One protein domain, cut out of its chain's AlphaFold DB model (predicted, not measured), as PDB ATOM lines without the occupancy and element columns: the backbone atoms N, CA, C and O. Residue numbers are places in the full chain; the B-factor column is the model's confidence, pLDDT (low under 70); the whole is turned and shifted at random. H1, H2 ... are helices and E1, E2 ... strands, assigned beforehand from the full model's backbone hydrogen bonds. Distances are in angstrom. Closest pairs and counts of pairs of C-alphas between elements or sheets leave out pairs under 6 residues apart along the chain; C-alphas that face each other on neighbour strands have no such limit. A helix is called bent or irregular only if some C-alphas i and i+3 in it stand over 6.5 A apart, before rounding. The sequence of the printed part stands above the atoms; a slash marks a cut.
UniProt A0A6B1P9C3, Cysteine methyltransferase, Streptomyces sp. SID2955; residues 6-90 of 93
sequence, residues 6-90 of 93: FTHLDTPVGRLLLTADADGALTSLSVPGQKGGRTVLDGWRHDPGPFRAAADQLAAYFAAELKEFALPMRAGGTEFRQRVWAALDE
ATOM      1  N   PHE A   6       4.943 -45.576 -37.576       97.56
ATOM      2  CA  PHE A   6       4.297 -45.360 -38.867       97.56
ATOM      3  C   PHE A   6       3.671 -43.976 -38.982       97.56
ATOM      4  O   PHE A   6       3.322 -43.342 -37.984       97.56
ATOM      5  N   THR A   7       3.479 -43.544 -40.222       97.94
ATOM      6  CA  THR A   7       2.660 -42.383 -40.561       97.94
ATOM      7  C   THR A   7       1.970 -42.590 -41.907       97.94
ATOM      8  O   THR A   7       2.309 -43.512 -42.651       97.94
ATOM      9  N   HIS A   8       1.001 -41.731 -42.208       98.00
ATOM     10  CA  HIS A   8       0.366 -41.677 -43.518       98.00
ATOM     11  C   HIS A   8       0.689 -40.351 -44.194       98.00
ATOM     12  O   HIS A   8       0.656 -39.314 -43.533       98.00
ATOM     13  N   LEU A   9       0.937 -40.387 -45.501       97.44
ATOM     14  CA  LEU A   9       1.167 -39.197 -46.318       97.44
ATOM     15  C   LEU A   9       0.199 -39.183 -47.497       97.44
ATOM     16  O   LEU A   9       0.110 -40.163 -48.235       97.44
ATOM     17  N   ASP A  10      -0.512 -38.075 -47.680       96.94
ATOM     18  CA  ASP A  10      -1.354 -37.874 -48.855       96.94
ATOM     19  C   ASP A  10      -0.483 -37.417 -50.029       96.94
ATOM     20  O   ASP A  10       0.302 -36.476 -49.911       96.94
ATOM     21  N   THR A  11      -0.595 -38.116 -51.157       96.12
ATOM     22  CA  THR A  11       0.214 -37.868 -52.359       96.12
ATOM     23  C   THR A  11      -0.645 -37.975 -53.621       96.12
ATOM     24  O   THR A  11      -1.754 -38.517 -53.551       96.12
ATOM     25  N   PRO A  12      -0.163 -37.527 -54.798       95.88
ATOM     26  CA  PRO A  12      -0.910 -37.655 -56.054       95.88
ATOM     27  C   PRO A  12      -1.291 -39.096 -56.431       95.88
ATOM     28  O   PRO A  12      -2.257 -39.301 -57.159       95.88
ATOM     29  N   VAL A  13      -0.570 -40.099 -55.916       94.56
ATOM     30  CA  VAL A  13      -0.858 -41.531 -56.130       94.56
ATOM     31  C   VAL A  13      -1.685 -42.151 -54.992       94.56
ATOM     32  O   VAL A  13      -1.820 -43.371 -54.890       94.56
ATOM     33  N   GLY A  14      -2.254 -41.306 -54.129       95.56
ATOM     34  CA  GLY A  14      -3.081 -41.677 -52.988       95.56
ATOM     35  C   GLY A  14      -2.342 -41.636 -51.648       95.56
ATOM     36  O   GLY A  14      -1.235 -41.111 -51.522       95.56
ATOM     37  N   ARG A  15      -2.995 -42.175 -50.614       96.94
ATOM     38  CA  ARG A  15      -2.506 -42.141 -49.233       96.94
ATOM     39  C   ARG A  15      -1.467 -43.232 -48.987       96.94
ATOM     40  O   ARG A  15      -1.811 -44.402 -48.830       96.94
ATOM     41  N   LEU A  16      -0.203 -42.839 -48.945       97.50
ATOM     42  CA  LEU A  16       0.917 -43.730 -48.671       97.50
ATOM     43  C   LEU A  16       0.969 -44.096 -47.189       97.50
ATOM     44  O   LEU A  16       0.738 -43.249 -46.326       97.50
ATOM     45  N   LEU A  17       1.340 -45.342 -46.897       97.50
ATOM     46  CA  LEU A  17       1.734 -45.785 -45.560       97.50
ATOM     47  C   LEU A  17       3.256 -45.913 -45.506       97.50
ATOM     48  O   LEU A  17       3.841 -46.675 -46.276       97.50
ATOM     49  N   LEU A  18       3.889 -45.196 -44.581       97.12
ATOM     50  CA  LEU A  18       5.326 -45.279 -44.334       97.12
ATOM     51  C   LEU A  18       5.579 -45.928 -42.974       97.12
ATOM     52  O   LEU A  18       4.874 -45.640 -42.004       97.12
ATOM     53  N   THR A  19       6.604 -46.779 -42.891       96.19
ATOM     54  CA  THR A  19       7.039 -47.399 -41.632       96.19
ATOM     55  C   THR A  19       8.517 -47.174 -41.380       96.19
ATOM     56  O   THR A  19       9.324 -47.218 -42.305       96.19
ATOM     57  N   ALA A  20       8.890 -46.999 -40.119       95.50
ATOM     58  CA  ALA A  20      10.264 -46.812 -39.682       95.50
ATOM     59  C   ALA A  20      10.572 -47.703 -38.480       95.50
ATOM     60  O   ALA A  20       9.675 -48.086 -37.718       95.50
ATOM     61  N   ASP A  21      11.845 -48.044 -38.331       93.19
ATOM     62  CA  ASP A  21      12.328 -48.746 -37.148       93.19
ATOM     63  C   ASP A  21      12.479 -47.803 -35.933       93.19
ATOM     64  O   ASP A  21      12.095 -46.626 -35.947       93.19
ATOM     65  N   ALA A  22      13.022 -48.344 -34.840       89.31
ATOM     66  CA  ALA A  22      13.243 -47.605 -33.600       89.31
ATOM     67  C   ALA A  22      14.307 -46.494 -33.726       89.31
ATOM     68  O   ALA A  22      14.252 -45.533 -32.952       89.31
ATOM     69  N   ASP A  23      15.187 -46.566 -34.726       89.75
ATOM     70  CA  ASP A  23      16.202 -45.546 -35.017       89.75
ATOM     71  C   ASP A  23      15.671 -44.468 -35.978       89.75
ATOM     72  O   ASP A  23      16.310 -43.442 -36.187       89.75
ATOM     73  N   GLY A  24      14.475 -44.678 -36.540       89.81
ATOM     74  CA  GLY A  24      13.840 -43.757 -37.479       89.81
ATOM     75  C   GLY A  24      14.204 -44.009 -38.942       89.81
ATOM     76  O   GLY A  24      13.804 -43.222 -39.795       89.81
ATOM     77  N   ALA A  25      14.909 -45.100 -39.256       93.50
ATOM     78  CA  ALA A  25      15.196 -45.470 -40.638       93.50
ATOM     79  C   ALA A  25      13.938 -46.029 -41.318       93.50
ATOM     80  O   ALA A  25      13.224 -46.857 -40.743       93.50
ATOM     81  N   LEU A  26      13.677 -45.605 -42.556       94.69
ATOM     82  CA  LEU A  26      12.537 -46.058 -43.345       94.69
ATOM     83  C   LEU A  26      12.692 -47.552 -43.660       94.69
ATOM     84  O   LEU A  26      13.697 -48.000 -44.208       94.69
ATOM     85  N   THR A  27      11.675 -48.333 -43.321       93.69
ATOM     86  CA  THR A  27      11.643 -49.791 -43.524       93.69
ATOM     87  C   THR A  27      10.645 -50.206 -44.596       93.69
ATOM     88  O   THR A  27      10.717 -51.326 -45.105       93.69
ATOM     89  N   SER A  28       9.688 -49.336 -44.933       93.62
ATOM     90  CA  SER A  28       8.721 -49.568 -46.001       93.62
ATOM     91  C   SER A  28       7.994 -48.285 -46.387       93.62
ATOM     92  O   SER A  28       7.736 -47.428 -45.542       93.62
ATOM     93  N   LEU A  29       7.606 -48.225 -47.658       94.62
ATOM     94  CA  LEU A  29       6.595 -47.338 -48.214       94.62
ATOM     95  C   LEU A  29       5.603 -48.231 -48.964       94.62
ATOM     96  O   LEU A  29       6.018 -49.123 -49.703       94.62
ATOM     97  N   SER A  30       4.306 -48.052 -48.729       95.69
ATOM     98  CA  SER A  30       3.250 -48.817 -49.395       95.69
ATOM     99  C   SER A  30       2.208 -47.891 -50.011       95.69
ATOM    100  O   SER A  30       1.715 -46.985 -49.338       95.69
ATOM    101  N   VAL A  31       1.871 -48.132 -51.280       94.75
ATOM    102  CA  VAL A  31       0.799 -47.414 -51.991       94.75
ATOM    103  C   VAL A  31      -0.567 -48.072 -51.731       94.75
ATOM    104  O   VAL A  31      -0.617 -49.266 -51.402       94.75
ATOM    105  N   PRO A  32      -1.692 -47.349 -51.895       93.69
ATOM    106  CA  PRO A  32      -3.024 -47.938 -51.765       93.69
ATOM    107  C   PRO A  32      -3.212 -49.162 -52.672       93.69
ATOM    108  O   PRO A  32      -2.909 -49.125 -53.860       93.69
ATOM    109  N   GLY A  33      -3.719 -50.264 -52.110       90.19
ATOM    110  CA  GLY A  33      -4.010 -51.489 -52.867       90.19
ATOM    111  C   GLY A  33      -2.785 -52.294 -53.321       90.19
ATOM    112  O   GLY A  33      -2.948 -53.277 -54.044       90.19
ATOM    113  N   GLN A  34      -1.568 -51.933 -52.897       90.50
ATOM    114  CA  GLN A  34      -0.360 -52.683 -53.242       90.50
ATOM    115  C   GLN A  34      -0.461 -54.143 -52.789       90.50
ATOM    116  O   GLN A  34      -0.602 -54.442 -51.599       90.50
ATOM    117  N   LYS A  35      -0.299 -55.080 -53.729       90.44
ATOM    118  CA  LYS A  35      -0.209 -56.507 -53.405       90.44
ATOM    119  C   LYS A  35       1.012 -56.755 -52.514       90.44
ATOM    120  O   LYS A  35       2.141 -56.506 -52.923       90.44
ATOM    121  N   GLY A  36       0.776 -57.254 -51.300       87.12
ATOM    122  CA  GLY A  36       1.832 -57.458 -50.303       87.12
ATOM    123  C   GLY A  36       2.356 -56.167 -49.658       87.12
ATOM    124  O   GLY A  36       3.401 -56.208 -49.013       87.12
ATOM    125  N   GLY A  37       1.660 -55.037 -49.832       88.38
ATOM    126  CA  GLY A  37       1.932 -53.808 -49.090       88.38
ATOM    127  C   GLY A  37       1.687 -53.986 -47.591       88.38
ATOM    128  O   GLY A  37       0.976 -54.901 -47.161       88.38
ATOM    129  N   ARG A  38       2.288 -53.116 -46.778       91.38
ATOM    130  CA  ARG A  38       2.077 -53.145 -45.330       91.38
ATOM    131  C   ARG A  38       0.669 -52.675 -44.978       91.38
ATOM    132  O   ARG A  38       0.120 -51.772 -45.600       91.38
ATOM    133  N   THR A  39       0.134 -53.261 -43.918       92.44
ATOM    134  CA  THR A  39      -1.047 -52.785 -43.201       92.44
ATOM    135  C   THR A  39      -0.631 -52.432 -41.781       92.44
ATOM    136  O   THR A  39       0.321 -53.004 -41.247       92.44
ATOM    137  N   VAL A  40      -1.296 -51.444 -41.181       92.88
ATOM    138  CA  VAL A  40      -1.035 -51.085 -39.783       92.88
ATOM    139  C   VAL A  40      -1.426 -52.271 -38.904       92.88
ATOM    140  O   VAL A  40      -2.538 -52.784 -39.021       92.88
ATOM    141  N   LEU A  41      -0.500 -52.706 -38.052       91.25
ATOM    142  CA  LEU A  41      -0.705 -53.807 -37.115       91.25
ATOM    143  C   LEU A  41      -0.811 -53.284 -35.684       91.25
ATOM    144  O   LEU A  41      -0.279 -52.220 -35.352       91.25
ATOM    145  N   ASP A  42      -1.439 -54.080 -34.825       89.81
ATOM    146  CA  ASP A  42      -1.513 -53.792 -33.398       89.81
ATOM    147  C   ASP A  42      -0.113 -53.664 -32.781       89.81
ATOM    148  O   ASP A  42       0.826 -54.397 -33.107       89.81
ATOM    149  N   GLY A  43       0.036 -52.690 -31.881       89.62
ATOM    150  CA  GLY A  43       1.306 -52.384 -31.220       89.62
ATOM    151  C   GLY A  43       2.264 -51.507 -32.033       89.62
ATOM    152  O   GLY A  43       3.322 -51.134 -31.519       89.62
ATOM    153  N   TRP A  44       1.918 -51.131 -33.268       94.06
ATOM    154  CA  TRP A  44       2.648 -50.085 -33.982       94.06
ATOM    155  C   TRP A  44       2.306 -48.712 -33.411       94.06
ATOM    156  O   TRP A  44       1.171 -48.433 -33.023       94.06
ATOM    157  N   ARG A  45       3.297 -47.823 -33.383       95.19
ATOM    158  CA  ARG A  45       3.138 -46.466 -32.866       95.19
ATOM    159  C   ARG A  45       2.986 -45.480 -34.015       95.19
ATOM    160  O   ARG A  45       3.893 -45.344 -34.830       95.19
ATOM    161  N   HIS A  46       1.875 -44.752 -34.046       96.50
ATOM    162  CA  HIS A  46       1.759 -43.612 -34.948       96.50
ATOM    163  C   HIS A  46       2.707 -42.500 -34.483       96.50
ATOM    164  O   HIS A  46       2.595 -42.022 -33.352       96.50
ATOM    165  N   ASP A  47       3.657 -42.121 -35.332       96.38
ATOM    166  CA  ASP A  47       4.659 -41.097 -35.039       96.38
ATOM    167  C   ASP A  47       5.161 -40.478 -36.351       96.38
ATOM    168  O   ASP A  47       6.006 -41.074 -37.016       96.38
ATOM    169  N   PRO A  48       4.656 -39.298 -36.749       95.44
ATOM    170  CA  PRO A  48       5.111 -38.606 -37.954       95.44
ATOM    171  C   PRO A  48       6.543 -38.057 -37.862       95.44
ATOM    172  O   PRO A  48       7.128 -37.721 -38.889       95.44
ATOM    173  N   GLY A  49       7.114 -37.926 -36.657       95.94
ATOM    174  CA  GLY A  49       8.390 -37.241 -36.423       95.94
ATOM    175  C   GLY A  49       9.549 -37.761 -37.286       95.94
ATOM    176  O   GLY A  49      10.155 -36.962 -38.002       95.94
ATOM    177  N   PRO A  50       9.828 -39.078 -37.289       94.88
ATOM    178  CA  PRO A  50      10.895 -39.673 -38.098       94.88
ATOM    179  C   PRO A  50      10.710 -39.536 -39.615       94.88
ATOM    180  O   PRO A  50      11.666 -39.702 -40.364       94.88
ATOM    181  N   PHE A  51       9.497 -39.239 -40.085       96.69
ATOM    182  CA  PHE A  51       9.158 -39.246 -41.511       96.69
ATOM    183  C   PHE A  51       9.179 -37.862 -42.157       96.69
ATOM    184  O   PHE A  51       8.862 -37.758 -43.338       96.69
ATOM    185  N   ARG A  52       9.555 -36.805 -41.426       96.25
ATOM    186  CA  ARG A  52       9.571 -35.429 -41.957       96.25
ATOM    187  C   ARG A  52      10.412 -35.305 -43.227       96.25
ATOM    188  O   ARG A  52       9.894 -34.880 -44.248       96.25
ATOM    189  N   ALA A  53      11.650 -35.800 -43.198       96.25
ATOM    190  CA  ALA A  53      12.524 -35.776 -44.372       96.25
ATOM    191  C   ALA A  53      11.943 -36.566 -45.559       96.25
ATOM    192  O   ALA A  53      12.058 -36.136 -46.702       96.25
ATOM    193  N   ALA A  54      11.289 -37.704 -45.295       96.38
ATOM    194  CA  ALA A  54      10.630 -38.483 -46.339       96.38
ATOM    195  C   ALA A  54       9.428 -37.734 -46.932       96.38
ATOM    196  O   ALA A  54       9.246 -37.752 -48.144       96.38
ATOM    197  N   ALA A  55       8.636 -37.055 -46.100       96.94
ATOM    198  CA  ALA A  55       7.513 -36.240 -46.550       96.94
ATOM    199  C   ALA A  55       7.976 -35.081 -47.443       96.94
ATOM    200  O   ALA A  55       7.435 -34.912 -48.533       96.94
ATOM    201  N   ASP A  56       9.011 -34.350 -47.022       97.31
ATOM    202  CA  ASP A  56       9.560 -33.218 -47.774       97.31
ATOM    203  C   ASP A  56      10.125 -33.669 -49.133       97.31
ATOM    204  O   ASP A  56       9.813 -33.084 -50.171       97.31
ATOM    205  N   GLN A  57      10.905 -34.758 -49.155       97.81
ATOM    206  CA  GLN A  57      11.482 -35.272 -50.400       97.81
ATOM    207  C   GLN A  57      10.427 -35.879 -51.334       97.81
ATOM    208  O   GLN A  57      10.520 -35.698 -52.544       97.81
ATOM    209  N   LEU A  58       9.405 -36.562 -50.806       97.00
ATOM    210  CA  LEU A  58       8.292 -37.061 -51.622       97.00
ATOM    211  C   LEU A  58       7.494 -35.910 -52.239       97.00
ATOM    212  O   LEU A  58       7.121 -35.997 -53.407       97.00
ATOM    213  N   ALA A  59       7.256 -34.830 -51.492       96.88
ATOM    214  CA  ALA A  59       6.594 -33.645 -52.028       96.88
ATOM    215  C   ALA A  59       7.399 -33.031 -53.189       96.88
ATOM    216  O   ALA A  59       6.838 -32.813 -54.262       96.88
ATOM    217  N   ALA A  60       8.713 -32.847 -53.016       97.56
ATOM    218  CA  ALA A  60       9.601 -32.351 -54.071       97.56
ATOM    219  C   ALA A  60       9.669 -33.300 -55.282       97.56
ATOM    220  O   ALA A  60       9.657 -32.852 -56.428       97.56
ATOM    221  N   TYR A  61       9.684 -34.617 -55.050       96.94
ATOM    222  CA  TYR A  61       9.656 -35.623 -56.114       96.94
ATOM    223  C   TYR A  61       8.388 -35.509 -56.964       96.94
ATOM    224  O   TYR A  61       8.461 -35.449 -58.191       96.94
ATOM    225  N   PHE A  62       7.218 -35.419 -56.325       96.06
ATOM    226  CA  PHE A  62       5.951 -35.260 -57.042       96.06
ATOM    227  C   PHE A  62       5.811 -33.892 -57.725       96.06
ATOM    228  O   PHE A  62       5.083 -33.789 -58.710       96.06
ATOM    229  N   ALA A  63       6.526 -32.869 -57.251       96.62
ATOM    230  CA  ALA A  63       6.652 -31.572 -57.916       96.62
ATOM    231  C   ALA A  63       7.680 -31.561 -59.069       96.62
ATOM    232  O   ALA A  63       7.850 -30.533 -59.717       96.62
ATOM    233  N   ALA A  64       8.353 -32.687 -59.343       95.56
ATOM    234  CA  ALA A  64       9.461 -32.809 -60.297       95.56
ATOM    235  C   ALA A  64      10.699 -31.946 -59.960       95.56
ATOM    236  O   ALA A  64      11.535 -31.677 -60.823       95.56
ATOM    237  N   GLU A  65      10.845 -31.551 -58.694       96.69
ATOM    238  CA  GLU A  65      11.962 -30.753 -58.167       96.69
ATOM    239  C   GLU A  65      13.087 -31.624 -57.584       96.69
ATOM    240  O   GLU A  65      14.202 -31.150 -57.375       96.69
ATOM    241  N   LEU A  66      12.813 -32.909 -57.341       96.31
ATOM    242  CA  LEU A  66      13.765 -33.879 -56.808       96.31
ATOM    243  C   LEU A  66      13.747 -35.159 -57.645       96.31
ATOM    244  O   LEU A  66      12.692 -35.730 -57.913       96.31
ATOM    245  N   LYS A  67      14.939 -35.614 -58.036       92.06
ATOM    246  CA  LYS A  67      15.140 -36.863 -58.788       92.06
ATOM    247  C   LYS A  67      15.825 -37.955 -57.973       92.06
ATOM    248  O   LYS A  67      15.612 -39.130 -58.242       92.06
ATOM    249  N   GLU A  68      16.606 -37.566 -56.969       92.19
ATOM    250  CA  GLU A  68      17.383 -38.474 -56.126       92.19
ATOM    251  C   GLU A  68      16.972 -38.317 -54.663       92.19
ATOM    252  O   GLU A  68      16.914 -37.203 -54.138       92.19
ATOM    253  N   PHE A  69      16.694 -39.441 -54.000       92.50
ATOM    254  CA  PHE A  69      16.339 -39.467 -52.585       92.50
ATOM    255  C   PHE A  69      17.578 -39.667 -51.712       92.50
ATOM    256  O   PHE A  69      18.418 -40.521 -51.979       92.50
ATOM    257  N   ALA A  70      17.633 -38.937 -50.603       92.94
ATOM    258  CA  ALA A  70      18.647 -39.085 -49.567       92.94
ATOM    259  C   ALA A  70      17.950 -39.388 -48.239       92.94
ATOM    260  O   ALA A  70      17.737 -38.500 -47.408       92.94
ATOM    261  N   LEU A  71      17.531 -40.643 -48.065       91.50
ATOM    262  CA  LEU A  71      16.794 -41.105 -46.891       91.50
ATOM    263  C   LEU A  71      17.505 -42.297 -46.244       91.50
ATOM    264  O   LEU A  71      17.949 -43.203 -46.950       91.50
ATOM    265  N   PRO A  72      17.581 -42.357 -44.902       89.44
ATOM    266  CA  PRO A  72      18.070 -43.547 -44.225       89.44
ATOM    267  C   PRO A  72      17.060 -44.682 -44.426       89.44
ATOM    268  O   PRO A  72      15.961 -44.645 -43.872       89.44
ATOM    269  N   MET A  73      17.428 -45.693 -45.213       89.00
ATOM    270  CA  MET A  73      16.582 -46.854 -45.494       89.00
ATOM    271  C   MET A  73      17.197 -48.135 -44.937       89.00
ATOM    272  O   MET A  73      18.389 -48.398 -45.079       89.00
ATOM    273  N   ARG A  74      16.360 -48.969 -44.319       87.25
ATOM    274  CA  ARG A  74      16.707 -50.325 -43.886       87.25
ATOM    275  C   ARG A  74      15.695 -51.301 -44.462       87.25
ATOM    276  O   ARG A  74      14.747 -51.727 -43.801       87.25
ATOM    277  N   ALA A  75      15.896 -51.640 -45.730       70.94
ATOM    278  CA  ALA A  75      15.111 -52.664 -46.395       70.94
ATOM    279  C   ALA A  75      15.591 -54.052 -45.933       70.94
ATOM    280  O   ALA A  75      16.680 -54.512 -46.273       70.94
ATOM    281  N   GLY A  76      14.783 -54.726 -45.113       71.88
ATOM    282  CA  GLY A  76      15.027 -56.119 -44.737       71.88
ATOM    283  C   GLY A  76      14.692 -57.054 -45.901       71.88
ATOM    284  O   GLY A  76      13.577 -57.014 -46.423       71.88
ATOM    285  N   GLY A  77      15.623 -57.915 -46.309       73.62
ATOM    286  CA  GLY A  77      15.425 -58.820 -47.439       73.62
ATOM    287  C   GLY A  77      16.451 -59.945 -47.486       73.62
ATOM    288  O   GLY A  77      17.473 -59.896 -46.810       73.62
ATOM    289  N   THR A  78      16.162 -60.972 -48.284       83.88
ATOM    290  CA  THR A  78      17.142 -62.020 -48.604       83.88
ATOM    291  C   THR A  78      18.280 -61.435 -49.439       83.88
ATOM    292  O   THR A  78      18.082 -60.421 -50.111       83.88
ATOM    293  N   GLU A  79      19.434 -62.106 -49.489       86.19
ATOM    294  CA  GLU A  79      20.547 -61.687 -50.359       86.19
ATOM    295  C   GLU A  79      20.106 -61.474 -51.814       86.19
ATOM    296  O   GLU A  79      20.534 -60.530 -52.468       86.19
ATOM    297  N   PHE A  80      19.206 -62.325 -52.318       86.00
ATOM    298  CA  PHE A  80      18.642 -62.165 -53.658       86.00
ATOM    299  C   PHE A  80      17.909 -60.824 -53.822       86.00
ATOM    300  O   PHE A  80      18.132 -60.127 -54.807       86.00
ATOM    301  N   ARG A  81      17.076 -60.423 -52.851       84.44
ATOM    302  CA  ARG A  81      16.370 -59.130 -52.907       84.44
ATOM    303  C   ARG A  81      17.332 -57.956 -52.811       84.44
ATOM    304  O   ARG A  81      17.139 -56.984 -53.524       84.44
ATOM    305  N   GLN A  82      18.370 -58.065 -51.986       84.62
ATOM    306  CA  GLN A  82      19.394 -57.026 -51.875       84.62
ATOM    307  C   GLN A  82      20.130 -56.809 -53.201       84.62
ATOM    308  O   GLN A  82      20.313 -55.666 -53.601       84.62
ATOM    309  N   ARG A  83      20.479 -57.883 -53.924       87.06
ATOM    310  CA  ARG A  83      21.082 -57.773 -55.266       87.06
ATOM    311  C   ARG A  83      20.133 -57.132 -56.277       87.06
ATOM    312  O   ARG A  83      20.568 -56.312 -57.073       87.06
ATOM    313  N   VAL A  84      18.847 -57.489 -56.235       88.06
ATOM    314  CA  VAL A  84      17.830 -56.852 -57.086       88.06
ATOM    315  C   VAL A  84      17.716 -55.362 -56.768       88.06
ATOM    316  O   VAL A  84      17.695 -54.563 -57.693       88.06
ATOM    317  N   TRP A  85      17.683 -54.972 -55.492       86.75
ATOM    318  CA  TRP A  85      17.626 -53.559 -55.102       86.75
ATOM    319  C   TRP A  85      18.865 -52.783 -55.542       86.75
ATOM    320  O   TRP A  85      18.708 -51.725 -56.131       86.75
ATOM    321  N   ALA A  86      20.063 -53.347 -55.368       84.69
ATOM    322  CA  ALA A  86      21.291 -52.716 -55.847       84.69
ATOM    323  C   ALA A  86      21.264 -52.464 -57.365       84.69
ATOM    324  O   ALA A  86      21.686 -51.408 -57.814       84.69
ATOM    325  N   ALA A  87      20.723 -53.399 -58.153       89.19
ATOM    326  CA  ALA A  87      20.568 -53.205 -59.596       89.19
ATOM    327  C   ALA A  87      19.475 -52.181 -59.953       89.19
ATOM    328  O   ALA A  87      19.582 -51.497 -60.966       89.19
ATOM    329  N   LEU A  88      18.413 -52.071 -59.147       86.56
ATOM    330  CA  LEU A  88      17.383 -51.046 -59.347       86.56
ATOM    331  C   LEU A  88      17.924 -49.636 -59.085       86.56
ATOM    332  O   LEU A  88      17.524 -48.719 -59.794       86.56
ATOM    333  N   ASP A  89      18.849 -49.477 -58.135       83.69
ATOM    334  CA  ASP A  89      19.496 -48.190 -57.842       83.69
ATOM    335  C   ASP A  89      20.371 -47.678 -59.008       83.69
ATOM    336  O   ASP A  89      20.685 -46.492 -59.068       83.69
ATOM    337  N   GLU A  90      20.743 -48.537 -59.967       88.00
ATOM    338  CA  GLU A  90      21.479 -48.138 -61.177       88.00
ATOM    339  C   GLU A  90      20.573 -47.546 -62.275       88.00
ATOM    340  O   GLU A  90      21.073 -47.018 -63.271       88.00
TER     341      GLU A  90
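AT A GLANCE: This is residues 6 to 90 of the 93 residues of the protein "Cysteine methyltransferase" of Streptomyces sp. SID2955 (UniProt A0A6B1P9C3). A small antiparallel sheet of three strands, E1, E2 and E3, has one helix, H1, packed over one of its faces, and a second helix, H2, is set off from this body at the end of a long link, with residues 78 to 84 sticking out free. A long loop, residues 31 to 48, leads from the sheet's edge strand E3 to H1. The printed part has 85 residues, with three named strands and then two named helices in the order E1, E2, E3, H1, H2; the sheet's order is E1, E2, E3. The class is mixed, helices and strands, with under half of the residues in named elements. The whole is compact, with a radius of gyration of the C-alphas of 13.3 A and spans of 34 by 31 by 27 A.

IN THESE COORDINATES: E1, residues 6 to 11, begins with C-alpha 6 at (4.297, -45.360, -38.867) and is 16.0 A long from first to last C-alpha. E2, residues 14 to 20, measures 19.5 A, and E3, residues 26 to 30, measures 11.4 A. H1, residues 49 to 62, begins with C-alpha 49 at (8.390, -37.241, -36.423) and measures 20.9 A; it is irregular, with C-alphas 50 and 53 7.6 A apart. H2, residues 79 to 88, measures 14.3 A and ends with C-alpha 88 at (17.383, -51.046, -59.347).

HOW THE PARTS SIT: The strands form a meander, each the antiparallel neighbour of the one before. E1 and E2 form a hairpin at 152 degrees between their directions, with N 9 and O 16 within hydrogen-bond range at 3.0 A and N 16 and O 9 at 2.8 A. E2 and E3 form a hairpin at 157 degrees, with N 19 and O 28 at 3.0 A and N 30 and O 17 at 2.9 A. H1 is on the sheet, at a height over the sheet of 8.1 A; H1 and the sheet E1, E2, E3 form two layers, a helix on one face of a sheet. It only just lies over E1 and E2, with 3 of its 14 C-alphas falling on each, and runs along the strands, at 19 degrees to E1 on the local plane. The closest C-alphas of E1 and H1 are those of Leu 9 and Ala 55, 7.0 A apart. H2 is not on the sheet and is apart from E1, E2, E3 and H1. Every O i to N i+4 pair is within hydrogen-bond range in H2, and 8 of 10 are in H1.

THE WHOLE: The two C-alphas farthest apart are those of Asp 42 and Glu 90, 36.5 A. The printed part has no cut. The links E3 to H1, 18 residues, and H1 to H2, 16 residues, are long; those from E1 to E2 and E2 to E3 are tight. The mean pLDDT of the printed part is 92.2, and no printed residue is under 70.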